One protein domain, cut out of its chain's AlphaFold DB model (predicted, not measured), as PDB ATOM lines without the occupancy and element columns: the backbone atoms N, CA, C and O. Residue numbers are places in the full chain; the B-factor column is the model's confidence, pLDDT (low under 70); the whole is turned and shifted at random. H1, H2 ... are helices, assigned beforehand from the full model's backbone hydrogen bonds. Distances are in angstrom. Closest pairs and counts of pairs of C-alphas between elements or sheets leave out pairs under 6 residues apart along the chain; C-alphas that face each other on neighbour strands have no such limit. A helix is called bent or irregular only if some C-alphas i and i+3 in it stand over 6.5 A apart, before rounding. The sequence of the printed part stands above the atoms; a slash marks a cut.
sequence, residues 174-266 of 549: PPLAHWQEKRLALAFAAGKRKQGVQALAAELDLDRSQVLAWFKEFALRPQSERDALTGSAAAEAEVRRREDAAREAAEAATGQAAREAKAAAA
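Overview. This is residues 174 to 266 of the 549 residues of an uncharacterized protein of Edaphochlamys debaryana (UniProt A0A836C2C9). One very long, straight helix, H4, runs from a small compact head and sticks far out of it as an arm with residues 238 to 266. In the head, H1 crosses the first part of H4 and sits in the middle, with H2 and H3 making a corner round it. The printed part has 93 residues, with four named helices in the order H1, H2, H3, H4 and no named strand; the class is all helix. The whole is extended, with a radius of gyration of the C-alphas of 19.9 A, and the C-alphas span 66 by 28 by 24 A, the arm making the length.

Along the chain. H4 is the longest helix, residues 223 to 266, 63.2 A from first to last C-alpha; it begins with C-alpha 223 at (-2.739, -17.507, 0.901) and ends with C-alpha 266 at (-27.461, -51.400, -46.375). H1, residues 178 to 190, is 18.5 A long and begins with C-alpha 178 at (1.792, -36.426, -2.544). H3, residues 208 to 220, is 18.8 A long. H2, residues 197 to 204, is 10.7 A long. No helix is bent or irregular.

Arrangement. H4 touches H1 with its residues 226 to 234 alone, about perpendicular at 90 degrees; the closest C-alphas are those of Ala 185 and Thr 230, 5.5 A apart. H1 and H3 only just touch, with 3 pairs of C-alphas within 8 A, through residues 184 to 188 of H1 and 211 to 215 of H3; the closest C-alphas are those of Phe 188 and Phe 215, 7.4 A apart. Their lines stand at 71 degrees, only just about perpendicular. H3 touches H2 with residues 208 to 212 alone, about perpendicular at 79 degrees, and the closest C-alphas, those of Ala 201 and Arg 208, are 5.4 A apart. The helix packing is mostly crossed: of these 3 pairs that touch, 0 are at a shallow tilt. H1 and H2 are close but not clearly touching, with the C-alphas of Gln 180 and Leu 204 closest at 6.3 A; they run opposite ways at a shallow tilt of 29 degrees. H3 and H4 are close but not clearly touching, with the C-alphas of Phe 218 and Arg 226 closest at 7.3 A, at a steep tilt of 61 degrees, opposite ways. H2 and H4 are apart. Every O i to N i+4 pair is within hydrogen-bond range in H1, H2 and H4, and 8 of 9 are in H3.

Size, cuts and confidence. The C-alphas of Leu 220 and Ala 266, the two farthest apart, are 66.8 A apart. Residues 220 to 225, of which 223 to 225 belong to H4, stand free, as do residues 238 to 266 of H4. Without these stretches the body has 58 residues and spans 27 by 25 by 19 A. The links H2 to H3 and H3 to H4 are tight, and the link H1 to H2 is short. The printed part has no cut; its mean pLDDT is 92.4, and no printed residue of this model is under 70.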
ATOM      1  N   PRO A 174       1.204 -40.922   9.601       86.81
ATOM      2  CA  PRO A 174       2.213 -41.222   8.592       86.81
ATOM      3  C   PRO A 174       2.183 -40.159   7.481       86.81
ATOM      4  O   PRO A 174       1.097 -39.687   7.125       86.81
ATOM      5  N   PRO A 175       3.349 -39.763   6.935       92.81
ATOM      6  CA  PRO A 175       3.427 -38.680   5.964       92.81
ATOM      7  C   PRO A 175       2.561 -38.994   4.742       92.81
ATOM      8  O   PRO A 175       2.714 -40.035   4.101       92.81
ATOM      9  N   LEU A 176       1.642 -38.077   4.446       96.12
ATOM     10  CA  LEU A 176       0.666 -38.206   3.369       96.12
ATOM     11  C   LEU A 176       1.373 -38.359   2.021       96.12
ATOM     12  O   LEU A 176       2.312 -37.627   1.702       96.12
ATOM     13  N   ALA A 177       0.893 -39.285   1.193       96.50
ATOM     14  CA  ALA A 177       1.405 -39.420  -0.159       96.50
ATOM     15  C   ALA A 177       1.032 -38.175  -0.978       96.50
ATOM     16  O   ALA A 177      -0.101 -37.699  -0.930       96.50
ATOM     17  N   HIS A 178       1.958 -37.681  -1.800       94.69
ATOM     18  CA  HIS A 178       1.792 -36.426  -2.544       94.69
ATOM     19  C   HIS A 178       0.506 -36.360  -3.407       94.69
ATOM     20  O   HIS A 178      -0.075 -35.293  -3.607       94.69
ATOM     21  N   TRP A 179       0.006 -37.506  -3.885       94.88
ATOM     22  CA  TRP A 179      -1.269 -37.581  -4.608       94.88
ATOM     23  C   TRP A 179      -2.495 -37.374  -3.694       94.88
ATOM     24  O   TRP A 179      -3.462 -36.740  -4.122       94.88
ATOM     25  N   GLN A 180      -2.444 -37.836  -2.437       95.88
ATOM     26  CA  GLN A 180      -3.464 -37.567  -1.417       95.88
ATOM     27  C   GLN A 180      -3.475 -36.073  -1.083       95.88
ATOM     28  O   GLN A 180      -4.543 -35.469  -1.062       95.88
ATOM     29  N   GLU A 181      -2.305 -35.443  -0.914       95.50
ATOM     30  CA  GLU A 181      -2.198 -33.994  -0.684       95.50
ATOM     31  C   GLU A 181      -2.795 -33.169  -1.833       95.50
ATOM     32  O   GLU A 181      -3.609 -32.276  -1.597       95.50
ATOM     33  N   LYS A 182      -2.460 -33.497  -3.092       94.12
ATOM     34  CA  LYS A 182      -3.070 -32.860  -4.275       94.12
ATOM     35  C   LYS A 182      -4.595 -33.012  -4.286       94.12
ATOM     36  O   LYS A 182      -5.318 -32.060  -4.591       94.12
ATOM     37  N   ARG A 183      -5.107 -34.195  -3.927       94.69
ATOM     38  CA  ARG A 183      -6.549 -34.472  -3.871       94.69
ATOM     39  C   ARG A 183      -7.241 -33.729  -2.720       94.69
ATOM     40  O   ARG A 183      -8.330 -33.192  -2.919       94.69
ATOM     41  N   LEU A 184      -6.587 -33.620  -1.563       95.62
ATOM     42  CA  LEU A 184      -7.019 -32.815  -0.418       95.62
ATOM     43  C   LEU A 184      -7.051 -31.316  -0.760       95.62
ATOM     44  O   LEU A 184      -8.042 -30.648  -0.462       95.62
ATOM     45  N   ALA A 185      -6.037 -30.790  -1.453       95.00
ATOM     46  CA  ALA A 185      -6.006 -29.401  -1.919       95.00
ATOM     47  C   ALA A 185      -7.170 -29.094  -2.881       95.00
ATOM     48  O   ALA A 185      -7.878 -28.099  -2.705       95.00
ATOM     49  N   LEU A 186      -7.445 -29.985  -3.843       92.94
ATOM     50  CA  LEU A 186      -8.611 -29.885  -4.731       92.94
ATOM     51  C   LEU A 186      -9.944 -29.898  -3.967       92.94
ATOM     52  O   LEU A 186     -10.817 -29.072  -4.239       92.94
ATOM     53  N   ALA A 187     -10.100 -30.792  -2.988       94.62
ATOM     54  CA  ALA A 187     -11.293 -30.857  -2.144       94.62
ATOM     55  C   ALA A 187     -11.478 -29.580  -1.297       94.62
ATOM     56  O   ALA A 187     -12.599 -29.084  -1.136       94.62
ATOM     57  N   PHE A 188     -10.378 -29.002  -0.803       94.31
ATOM     58  CA  PHE A 188     -10.382 -27.728  -0.087       94.31
ATOM     59  C   PHE A 188     -10.827 -26.572  -0.996       94.31
ATOM     60  O   PHE A 188     -11.704 -25.803  -0.601       94.31
ATOM     61  N   ALA A 189     -10.295 -26.492  -2.222       92.62
ATOM     62  CA  ALA A 189     -10.658 -25.483  -3.222       92.62
ATOM     63  C   ALA A 189     -12.116 -25.611  -3.709       92.62
ATOM     64  O   ALA A 189     -12.813 -24.611  -3.881       92.62
ATOM     65  N   ALA A 190     -12.625 -26.838  -3.867       90.69
ATOM     66  CA  ALA A 190     -14.044 -27.085  -4.141       90.69
ATOM     67  C   ALA A 190     -14.954 -26.605  -2.988       90.69
ATOM     68  O   ALA A 190     -16.098 -26.184  -3.227       90.69
ATOM     69  N   GLY A 191     -14.419 -26.625  -1.763       89.62
ATOM     70  CA  GLY A 191     -15.002 -26.106  -0.533       89.62
ATOM     71  C   GLY A 191     -15.571 -27.209   0.360       89.62
ATOM     72  O   GLY A 191     -16.404 -28.002  -0.080       89.62
ATOM     73  N   LYS A 192     -15.213 -27.185   1.656       76.81
ATOM     74  CA  LYS A 192     -15.560 -28.183   2.702       76.81
ATOM     75  C   LYS A 192     -17.054 -28.550   2.843       76.81
ATOM     76  O   LYS A 192     -17.376 -29.492   3.557       76.81
ATOM     77  N   ARG A 193     -17.973 -27.807   2.209       74.94
ATOM     78  CA  ARG A 193     -19.424 -28.090   2.187       74.94
ATOM     79  C   ARG A 193     -19.879 -28.941   0.991       74.94
ATOM     80  O   ARG A 193     -20.982 -29.469   1.042       74.94
ATOM     81  N   LYS A 194     -19.092 -29.032  -0.091       74.75
ATOM     82  CA  LYS A 194     -19.484 -29.729  -1.336       74.75
ATOM     83  C   LYS A 194     -19.039 -31.187  -1.388       74.75
ATOM     84  O   LYS A 194     -19.718 -31.996  -2.008       74.75
ATOM     85  N   GLN A 195     -17.919 -31.521  -0.750       80.88
ATOM     86  CA  GLN A 195     -17.462 -32.899  -0.590       80.88
ATOM     87  C   GLN A 195     -17.555 -33.294   0.882       80.88
ATOM     88  O   GLN A 195     -17.010 -32.617   1.755       80.88
ATOM     89  N   GLY A 196     -18.283 -34.375   1.163       94.31
ATOM     90  CA  GLY A 196     -18.420 -34.901   2.516       94.31
ATOM     91  C   GLY A 196     -17.090 -35.478   2.992       94.31
ATOM     92  O   GLY A 196     -16.549 -36.375   2.356       94.31
ATOM     93  N   VAL A 197     -16.582 -34.996   4.129       95.25
ATOM     94  CA  VAL A 197     -15.256 -35.379   4.659       95.25
ATOM     95  C   VAL A 197     -15.108 -36.899   4.838       95.25
ATOM     96  O   VAL A 197     -14.027 -37.430   4.624       95.25
ATOM     97  N   GLN A 198     -16.192 -37.612   5.164       95.81
ATOM     98  CA  GLN A 198     -16.208 -39.082   5.242       95.81
ATOM     99  C   GLN A 198     -16.005 -39.766   3.882       95.81
ATOM    100  O   GLN A 198     -15.321 -40.780   3.817       95.81
ATOM    101  N   ALA A 199     -16.569 -39.216   2.802       95.69
ATOM    102  CA  ALA A 199     -16.375 -39.756   1.459       95.69
ATOM    103  C   ALA A 199     -14.941 -39.512   0.972       95.69
ATOM    104  O   ALA A 199     -14.353 -40.404   0.382       95.69
ATOM    105  N   LEU A 200     -14.358 -38.346   1.281       96.44
ATOM    106  CA  LEU A 200     -12.959 -38.058   0.953       96.44
ATOM    107  C   LEU A 200     -11.984 -38.939   1.753       96.44
ATOM    108  O   LEU A 200     -11.020 -39.439   1.193       96.44
ATOM    109  N   ALA A 201     -12.252 -39.164   3.043       96.75
ATOM    110  CA  ALA A 201     -11.484 -40.087   3.881       96.75
ATOM    111  C   ALA A 201     -11.469 -41.511   3.285       96.75
ATOM    112  O   ALA A 201     -10.402 -42.087   3.095       96.75
ATOM    113  N   ALA A 202     -12.641 -42.017   2.882       97.06
ATOM    114  CA  ALA A 202     -12.790 -43.320   2.229       97.06
ATOM    115  C   ALA A 202     -12.275 -43.380   0.773       97.06
ATOM    116  O   ALA A 202     -12.044 -44.469   0.265       97.06
ATOM    117  N   GLU A 203     -12.104 -42.246   0.084       96.19
ATOM    118  CA  GLU A 203     -11.479 -42.190  -1.251       96.19
ATOM    119  C   GLU A 203      -9.940 -42.239  -1.174       96.19
ATOM    120  O   GLU A 203      -9.276 -42.578  -2.150       96.19
ATOM    121  N   LEU A 204      -9.370 -41.865  -0.024       96.44
ATOM    122  CA  LEU A 204      -7.928 -41.721   0.185       96.44
ATOM    123  C   LEU A 204      -7.317 -42.808   1.082       96.44
ATOM    124  O   LEU A 204      -6.105 -42.773   1.290       96.44
ATOM    125  N   ASP A 205      -8.135 -43.713   1.629       96.81
ATOM    126  CA  ASP A 205      -7.786 -44.660   2.704       96.81
ATOM    127  C   ASP A 205      -7.141 -43.975   3.933       96.81
ATOM    128  O   ASP A 205      -6.213 -44.485   4.559       96.81
ATOM    129  N   LEU A 206      -7.654 -42.790   4.286       96.81
ATOM    130  CA  LEU A 206      -7.218 -41.985   5.435       96.81
ATOM    131  C   LEU A 206      -8.293 -41.952   6.519       96.81
ATOM    132  O   LEU A 206      -9.487 -41.948   6.215       96.81
ATOM    133  N   ASP A 207      -7.899 -41.806   7.787       96.38
ATOM    134  CA  ASP A 207      -8.891 -41.509   8.820       96.38
ATOM    135  C   ASP A 207      -9.423 -40.067   8.698       96.38
ATOM    136  O   ASP A 207      -8.719 -39.108   8.362       96.38
ATOM    137  N   ARG A 208     -10.697 -39.899   9.055       95.56
ATOM    138  CA  ARG A 208     -11.391 -38.614   9.117       95.56
ATOM    139  C   ARG A 208     -10.668 -37.605  10.019       95.56
ATOM    140  O   ARG A 208     -10.750 -36.410   9.731       95.56
ATOM    141  N   SER A 209      -9.989 -38.034  11.087       94.81
ATOM    142  CA  SER A 209      -9.203 -37.127  11.938       94.81
ATOM    143  C   SER A 209      -8.025 -36.507  11.181       94.81
ATOM    144  O   SER A 209      -7.857 -35.291  11.235       94.81
ATOM    145  N   GLN A 210      -7.289 -37.304  10.400       95.50
ATOM    146  CA  GLN A 210      -6.130 -36.874   9.610       95.50
ATOM    147  C   GLN A 210      -6.547 -35.882   8.518       95.50
ATOM    148  O   GLN A 210      -5.973 -34.799   8.409       95.50
ATOM    149  N   VAL A 211      -7.628 -36.184   7.787       95.88
ATOM    150  CA  VAL A 211      -8.219 -35.259   6.800       95.88
ATOM    151  C   VAL A 211      -8.621 -33.927   7.451       95.88
ATOM    152  O   VAL A 211      -8.427 -32.861   6.866       95.88
ATOM    153  N   LEU A 212      -9.158 -33.954   8.678       95.00
ATOM    154  CA  LEU A 212      -9.522 -32.743   9.422       95.00
ATOM    155  C   LEU A 212      -8.316 -31.989  10.004       95.00
ATOM    156  O   LEU A 212      -8.396 -30.764  10.100       95.00
ATOM    157  N   ALA A 213      -7.234 -32.675  10.380       94.56
ATOM    158  CA  ALA A 213      -5.977 -32.066  10.823       94.56
ATOM    159  C   ALA A 213      -5.294 -31.329   9.663       94.56
ATOM    160  O   ALA A 213      -5.115 -30.112   9.735       94.56
ATOM    161  N   TRP A 214      -5.098 -32.009   8.529       95.69
ATOM    162  CA  TRP A 214      -4.566 -31.401   7.308       95.69
ATOM    163  C   TRP A 214      -5.441 -30.222   6.840       95.69
ATOM    164  O   TRP A 214      -4.937 -29.151   6.520       95.69
ATOM    165  N   PHE A 215      -6.776 -30.332   6.910       95.56
ATOM    166  CA  PHE A 215      -7.696 -29.214   6.634       95.56
ATOM    167  C   PHE A 215      -7.667 -28.052   7.651       95.56
ATOM    168  O   PHE A 215      -8.313 -27.027   7.381       95.56
ATOM    169  N   LYS A 216      -6.990 -28.176   8.799       95.31
ATOM    170  CA  LYS A 216      -6.669 -27.058   9.708       95.31
ATOM    171  C   LYS A 216      -5.310 -26.466   9.347       95.31
ATOM    172  O   LYS A 216      -5.238 -25.276   9.066       95.31
ATOM    173  N   GLU A 217      -4.273 -27.298   9.279       95.25
ATOM    174  CA  GLU A 217      -2.899 -26.900   8.943       95.25
ATOM    175  C   GLU A 217      -2.827 -26.189   7.590       95.25
ATOM    176  O   GLU A 217      -2.327 -25.070   7.501       95.25
ATOM    177  N   PHE A 218      -3.427 -26.773   6.548       95.69
ATOM    178  CA  PHE A 218      -3.510 -26.163   5.223       95.69
ATOM    179  C   PHE A 218      -4.211 -24.800   5.265       95.69
ATOM    180  O   PHE A 218      -3.768 -23.867   4.608       95.69
ATOM    181  N   ALA A 219      -5.260 -24.640   6.081       95.19
ATOM    182  CA  ALA A 219      -5.969 -23.366   6.217       95.19
ATOM    183  C   ALA A 219      -5.134 -22.269   6.908       95.19
ATOM    184  O   ALA A 219      -5.380 -21.091   6.657       95.19
ATOM    185  N   LEU A 220      -4.154 -22.648   7.739       97.00
ATOM    186  CA  LEU A 220      -3.199 -21.731   8.371       97.00
ATOM    187  C   LEU A 220      -2.041 -21.336   7.439       97.00
ATOM    188  O   LEU A 220      -1.404 -20.312   7.680       97.00
ATOM    189  N   ARG A 221      -1.777 -22.098   6.365       96.19
ATOM    190  CA  ARG A 221      -0.743 -21.747   5.376       96.19
ATOM    191  C   ARG A 221      -1.046 -20.401   4.694       96.19
ATOM    192  O   ARG A 221      -2.228 -20.072   4.492       96.19
ATOM    193  N   PRO A 222      -0.013 -19.621   4.315       97.38
ATOM    194  CA  PRO A 222      -0.192 -18.343   3.634       97.38
ATOM    195  C   PRO A 222      -0.991 -18.500   2.335       97.38
ATOM    196  O   PRO A 222      -0.904 -19.510   1.635       97.38
ATOM    197  N   GLN A 223      -1.789 -17.478   2.016       94.50
ATOM    198  CA  GLN A 223      -2.739 -17.507   0.901       94.50
ATOM    199  C   GLN A 223      -2.053 -17.824  -0.440       94.50
ATOM    200  O   GLN A 223      -2.535 -18.673  -1.179       94.50
ATOM    201  N   SER A 224      -0.883 -17.233  -0.699       95.62
ATOM    202  CA  SER A 224      -0.080 -17.463  -1.908       95.62
ATOM    203  C   SER A 224       0.364 -18.918  -2.096       95.62
ATOM    204  O   SER A 224       0.347 -19.421  -3.217       95.62
ATOM    205  N   GLU A 225       0.726 -19.619  -1.018       94.62
ATOM    206  CA  GLU A 225       1.111 -21.034  -1.076       94.62
ATOM    207  C   GLU A 225      -0.112 -21.924  -1.340       94.62
ATOM    208  O   GLU A 225      -0.071 -22.819  -2.188       94.62
ATOM    209  N   ARG A 226      -1.243 -21.631  -0.678       94.88
ATOM    210  CA  ARG A 226      -2.519 -22.308  -0.953       94.88
ATOM    211  C   ARG A 226      -2.968 -22.111  -2.397       94.88
ATOM    212  O   ARG A 226      -3.428 -23.071  -3.012       94.88
ATOM    213  N   ASP A 227      -2.821 -20.913  -2.948       93.38
ATOM    214  CA  ASP A 227      -3.218 -20.612  -4.325       93.38
ATOM    215  C   ASP A 227      -2.279 -21.277  -5.349       93.38
ATOM    216  O   ASP A 227      -2.749 -21.770  -6.373       93.38
ATOM    217  N   ALA A 228      -0.984 -21.423  -5.045       93.12
ATOM    218  CA  ALA A 228      -0.052 -22.202  -5.866       93.12
ATOM    219  C   ALA A 228      -0.389 -23.709  -5.876       93.12
ATOM    220  O   ALA A 228      -0.450 -24.332  -6.942       93.12
ATOM    221  N   LEU A 229      -0.661 -24.300  -4.706       90.69
ATOM    222  CA  LEU A 229      -0.996 -25.725  -4.565       90.69
ATOM    223  C   LEU A 229      -2.387 -26.067  -5.127       90.69
ATOM    224  O   LEU A 229      -2.560 -27.100  -5.772       90.69
ATOM    225  N   THR A 230      -3.382 -25.200  -4.928       92.12
ATOM    226  CA  THR A 230      -4.729 -25.411  -5.483       92.12
ATOM    227  C   THR A 230      -4.809 -25.067  -6.967       92.12
ATOM    228  O   THR A 230      -5.467 -25.793  -7.708       92.12
ATOM    229  N   GLY A 231      -4.116 -24.021  -7.429       89.88
ATOM    230  CA  GLY A 231      -4.095 -23.616  -8.835       89.88
ATOM    231  C   GLY A 231      -3.428 -24.651  -9.741       89.88
ATOM    232  O   GLY A 231      -3.985 -25.002 -10.781       89.88
ATOM    233  N   SER A 232      -2.285 -25.203  -9.322       87.50
ATOM    234  CA  SER A 232      -1.598 -26.274 -10.060       87.50
ATOM    235  C   SER A 232      -2.449 -27.546 -10.157       87.50
ATOM    236  O   SER A 232      -2.682 -28.048 -11.257       87.50
ATOM    237  N   ALA A 233      -3.010 -28.021  -9.041       85.12
ATOM    238  CA  ALA A 233      -3.884 -29.192  -9.042       85.12
ATOM    239  C   ALA A 233      -5.201 -28.960  -9.818       85.12
ATOM    240  O   ALA A 233      -5.701 -29.873 -10.477       85.12
ATOM    241  N   ALA A 234      -5.761 -27.743  -9.796       87.94
ATOM    242  CA  ALA A 234      -6.943 -27.385 -10.586       87.94
ATOM    243  C   ALA A 234      -6.651 -27.364 -12.097       87.94
ATOM    244  O   ALA A 234      -7.497 -27.797 -12.881       87.94
ATOM    245  N   ALA A 235      -5.458 -26.920 -12.504       89.25
ATOM    246  CA  ALA A 235      -5.013 -26.998 -13.893       89.25
ATOM    247  C   ALA A 235      -4.859 -28.460 -14.354       89.25
ATOM    248  O   ALA A 235      -5.387 -28.814 -15.406       89.25
ATOM    249  N   GLU A 236      -4.231 -29.327 -13.550       87.62
ATOM    250  CA  GLU A 236      -4.140 -30.772 -13.830       87.62
ATOM    251  C   GLU A 236      -5.530 -31.424 -13.962       87.62
ATOM    252  O   GLU A 236      -5.770 -32.202 -14.888       87.62
ATOM    253  N   ALA A 237      -6.473 -31.077 -13.079       85.81
ATOM    254  CA  ALA A 237      -7.837 -31.603 -13.119       85.81
ATOM    255  C   ALA A 237      -8.622 -31.158 -14.371       85.81
ATOM    256  O   ALA A 237      -9.362 -31.955 -14.947       85.81
ATOM    257  N   GLU A 238      -8.457 -29.909 -14.813       89.19
ATOM    258  CA  GLU A 238      -9.094 -29.385 -16.029       89.19
ATOM    259  C   GLU A 238      -8.435 -29.924 -17.313       89.19
ATOM    260  O   GLU A 238      -9.143 -30.191 -18.283       89.19
ATOM    261  N   VAL A 239      -7.115 -30.159 -17.325       93.88
ATOM    262  CA  VAL A 239      -6.441 -30.881 -18.423       93.88
ATOM    263  C   VAL A 239      -6.999 -32.295 -18.537       93.88
ATOM    264  O   VAL A 239      -7.509 -32.655 -19.596       93.88
ATOM    265  N   ARG A 240      -7.021 -33.059 -17.439       90.38
ATOM    266  CA  ARG A 240      -7.550 -34.428 -17.437       90.38
ATOM    267  C   ARG A 240      -9.014 -34.486 -17.876       90.38
ATOM    268  O   ARG A 240      -9.392 -35.337 -18.671       90.38
ATOM    269  N   ARG A 241      -9.835 -33.524 -17.442       90.81
ATOM    270  CA  ARG A 241     -11.231 -33.401 -17.885       90.81
ATOM    271  C   ARG A 241     -11.358 -33.175 -19.396       90.81
ATOM    272  O   ARG A 241     -12.313 -33.661 -19.998       90.81
ATOM    273  N   ARG A 242     -10.425 -32.443 -20.013       95.06
ATOM    274  CA  ARG A 242     -10.374 -32.253 -21.474       95.06
ATOM    275  C   ARG A 242      -9.892 -33.508 -22.193       95.06
ATOM    276  O   ARG A 242     -10.414 -33.794 -23.261       95.06
ATOM    277  N   GLU A 243      -8.963 -34.264 -21.614       95.44
ATOM    278  CA  GLU A 243      -8.528 -35.567 -22.139       95.44
ATOM    279  C   GLU A 243      -9.668 -36.597 -22.100       95.44
ATOM    280  O   GLU A 243      -9.955 -37.228 -23.117       95.44
ATOM    281  N   ASP A 244     -10.376 -36.707 -20.972       93.12
ATOM    282  CA  ASP A 244     -11.543 -37.585 -20.818       93.12
ATOM    283  C   ASP A 244     -12.671 -37.186 -21.794       93.12
ATOM    284  O   ASP A 244     -13.213 -38.041 -22.496       93.12
ATOM    285  N   ALA A 245     -12.971 -35.888 -21.932       93.94
ATOM    286  CA  ALA A 245     -13.962 -35.393 -22.894       93.94
ATOM    287  C   ALA A 245     -13.526 -35.570 -24.364       93.94
ATOM    288  O   ALA A 245     -14.359 -35.846 -25.227       93.94
ATOM    289  N   ALA A 246     -12.231 -35.442 -24.673       95.94
ATOM    290  CA  ALA A 246     -11.693 -35.713 -26.006       95.94
ATOM    291  C   ALA A 246     -11.744 -37.212 -26.340       95.94
ATOM    292  O   ALA A 246     -12.027 -37.577 -27.481       95.94
ATOM    293  N   ARG A 247     -11.535 -38.083 -25.346       96.00
ATOM    294  CA  ARG A 247     -11.705 -39.533 -25.474       96.00
ATOM    295  C   ARG A 247     -13.166 -39.913 -25.712       96.00
ATOM    296  O   ARG A 247     -13.431 -40.678 -26.635       96.00
ATOM    297  N   GLU A 248     -14.101 -39.349 -24.948       94.19
ATOM    298  CA  GLU A 248     -15.545 -39.536 -25.161       94.19
ATOM    299  C   GLU A 248     -15.964 -39.058 -26.563       94.19
ATOM    300  O   GLU A 248     -16.656 -39.774 -27.286       94.19
ATOM    301  N   ALA A 249     -15.468 -37.896 -27.005       93.94
ATOM    302  CA  ALA A 249     -15.714 -37.382 -28.352       93.94
ATOM    303  C   ALA A 249     -15.117 -38.277 -29.459       93.94
ATOM    304  O   ALA A 249     -15.755 -38.469 -30.494       93.94
ATOM    305  N   ALA A 250     -13.929 -38.855 -29.253       94.31
ATOM    306  CA  ALA A 250     -13.304 -39.785 -30.196       94.31
ATOM    307  C   ALA A 250     -14.045 -41.133 -30.275       94.31
ATOM    308  O   ALA A 250     -14.210 -41.688 -31.366       94.31
ATOM    309  N   GLU A 251     -14.547 -41.642 -29.147       93.25
ATOM    310  CA  GLU A 251     -15.392 -42.840 -29.103       93.25
ATOM    311  C   GLU A 251     -16.745 -42.583 -29.791       93.25
ATOM    312  O   GLU A 251     -17.165 -43.368 -30.644       93.25
ATOM    313  N   ALA A 252     -17.373 -41.430 -29.530       92.38
ATOM    314  CA  ALA A 252     -18.600 -41.002 -30.198       92.38
ATOM    315  C   ALA A 252     -18.420 -40.829 -31.719       92.38
ATOM    316  O   ALA A 252     -19.254 -41.312 -32.488       92.38
ATOM    317  N   ALA A 253     -17.323 -40.210 -32.168       92.75
ATOM    318  CA  ALA A 253     -17.001 -40.058 -33.589       92.75
ATOM    319  C   ALA A 253     -16.761 -41.414 -34.275       92.75
ATOM    320  O   ALA A 253     -17.278 -41.662 -35.365       92.75
ATOM    321  N   THR A 254     -16.053 -42.335 -33.610       92.69
ATOM    322  CA  THR A 254     -15.862 -43.712 -34.096       92.69
ATOM    323  C   THR A 254     -17.203 -44.450 -34.200       92.69
ATOM    324  O   THR A 254     -17.478 -45.117 -35.199       92.69
ATOM    325  N   GLY A 255     -18.084 -44.285 -33.207       91.75
ATOM    326  CA  GLY A 255     -19.442 -44.833 -33.214       91.75
ATOM    327  C   GLY A 255     -20.329 -44.262 -34.326       91.75
ATOM    328  O   GLY A 255     -21.107 -45.004 -34.928       91.75
ATOM    329  N   GLN A 256     -20.194 -42.971 -34.644       86.94
ATOM    330  CA  GLN A 256     -20.884 -42.330 -35.769       86.94
ATOM    331  C   GLN A 256     -20.384 -42.867 -37.113       86.94
ATOM    332  O   GLN A 256     -21.196 -43.345 -37.902       86.94
ATOM    333  N   ALA A 257     -19.066 -42.912 -37.336       88.12
ATOM    334  CA  ALA A 257     -18.481 -43.464 -38.560       88.12
ATOM    335  C   ALA A 257     -18.892 -44.933 -38.797       88.12
ATOM    336  O   ALA A 257     -19.217 -45.321 -39.920       88.12
ATOM    337  N   ALA A 258     -18.967 -45.747 -37.736       90.38
ATOM    338  CA  ALA A 258     -19.463 -47.121 -37.818       90.38
ATOM    339  C   ALA A 258     -20.968 -47.204 -38.162       90.38
ATOM    340  O   ALA A 258     -21.377 -48.083 -38.927       90.38
ATOM    341  N   ARG A 259     -21.800 -46.290 -37.635       89.69
ATOM    342  CA  ARG A 259     -23.230 -46.184 -37.989       89.69
ATOM    343  C   ARG A 259     -23.412 -45.761 -39.454       89.69
ATOM    344  O   ARG A 259     -24.213 -46.377 -40.157       89.69
ATOM    345  N   GLU A 260     -22.642 -44.786 -39.936       90.19
ATOM    346  CA  GLU A 260     -22.680 -44.321 -41.331       90.19
ATOM    347  C   GLU A 260     -22.192 -45.389 -42.320       90.19
ATOM    348  O   GLU A 260     -22.868 -45.660 -43.313       90.19
ATOM    349  N   ALA A 261     -21.086 -46.079 -42.022       88.94
ATOM    350  CA  ALA A 261     -20.594 -47.186 -42.843       88.94
ATOM    351  C   ALA A 261     -21.624 -48.328 -42.955       88.94
ATOM    352  O   ALA A 261     -21.839 -48.870 -44.042       88.94
ATOM    353  N   LYS A 262     -22.321 -48.657 -41.856       91.12
ATOM    354  CA  LYS A 262     -23.405 -49.654 -41.850       91.12
ATOM    355  C   LYS A 262     -24.620 -49.198 -42.671       91.12
ATOM    356  O   LYS A 262     -25.208 -50.015 -43.377       91.12
ATOM    357  N   ALA A 263     -24.971 -47.911 -42.633       87.75
ATOM    358  CA  ALA A 263     -26.034 -47.349 -43.469       87.75
ATOM    359  C   ALA A 263     -25.668 -47.377 -44.968       87.75
ATOM    360  O   ALA A 263     -26.486 -47.779 -45.795       87.75
ATOM    361  N   ALA A 264     -24.425 -47.032 -45.318       86.06
ATOM    362  CA  ALA A 264     -23.926 -47.088 -46.693       86.06
ATOM    363  C   ALA A 264     -23.860 -48.526 -47.248       86.06
ATOM    364  O   ALA A 264     -24.105 -48.736 -48.436       86.06
ATOM    365  N   ALA A 265     -23.572 -49.521 -46.401       84.38
ATOM    366  CA  ALA A 265     -23.646 -50.935 -46.769       84.38
ATOM    367  C   ALA A 265     -25.094 -51.373 -47.066       84.38
ATOM    368  O   ALA A 265     -25.357 -51.902 -48.145       84.38
ATOM    369  N   ALA A 266     -26.046 -51.067 -46.176       82.69
ATOM    370  CA  ALA A 266     -27.461 -51.400 -46.375       82.69
ATOM    371  C   ALA A 266     -28.057 -50.744 -47.641       82.69
ATOM    372  O   ALA A 266     -28.833 -51.369 -48.363       82.69
TER     373      ALA A 266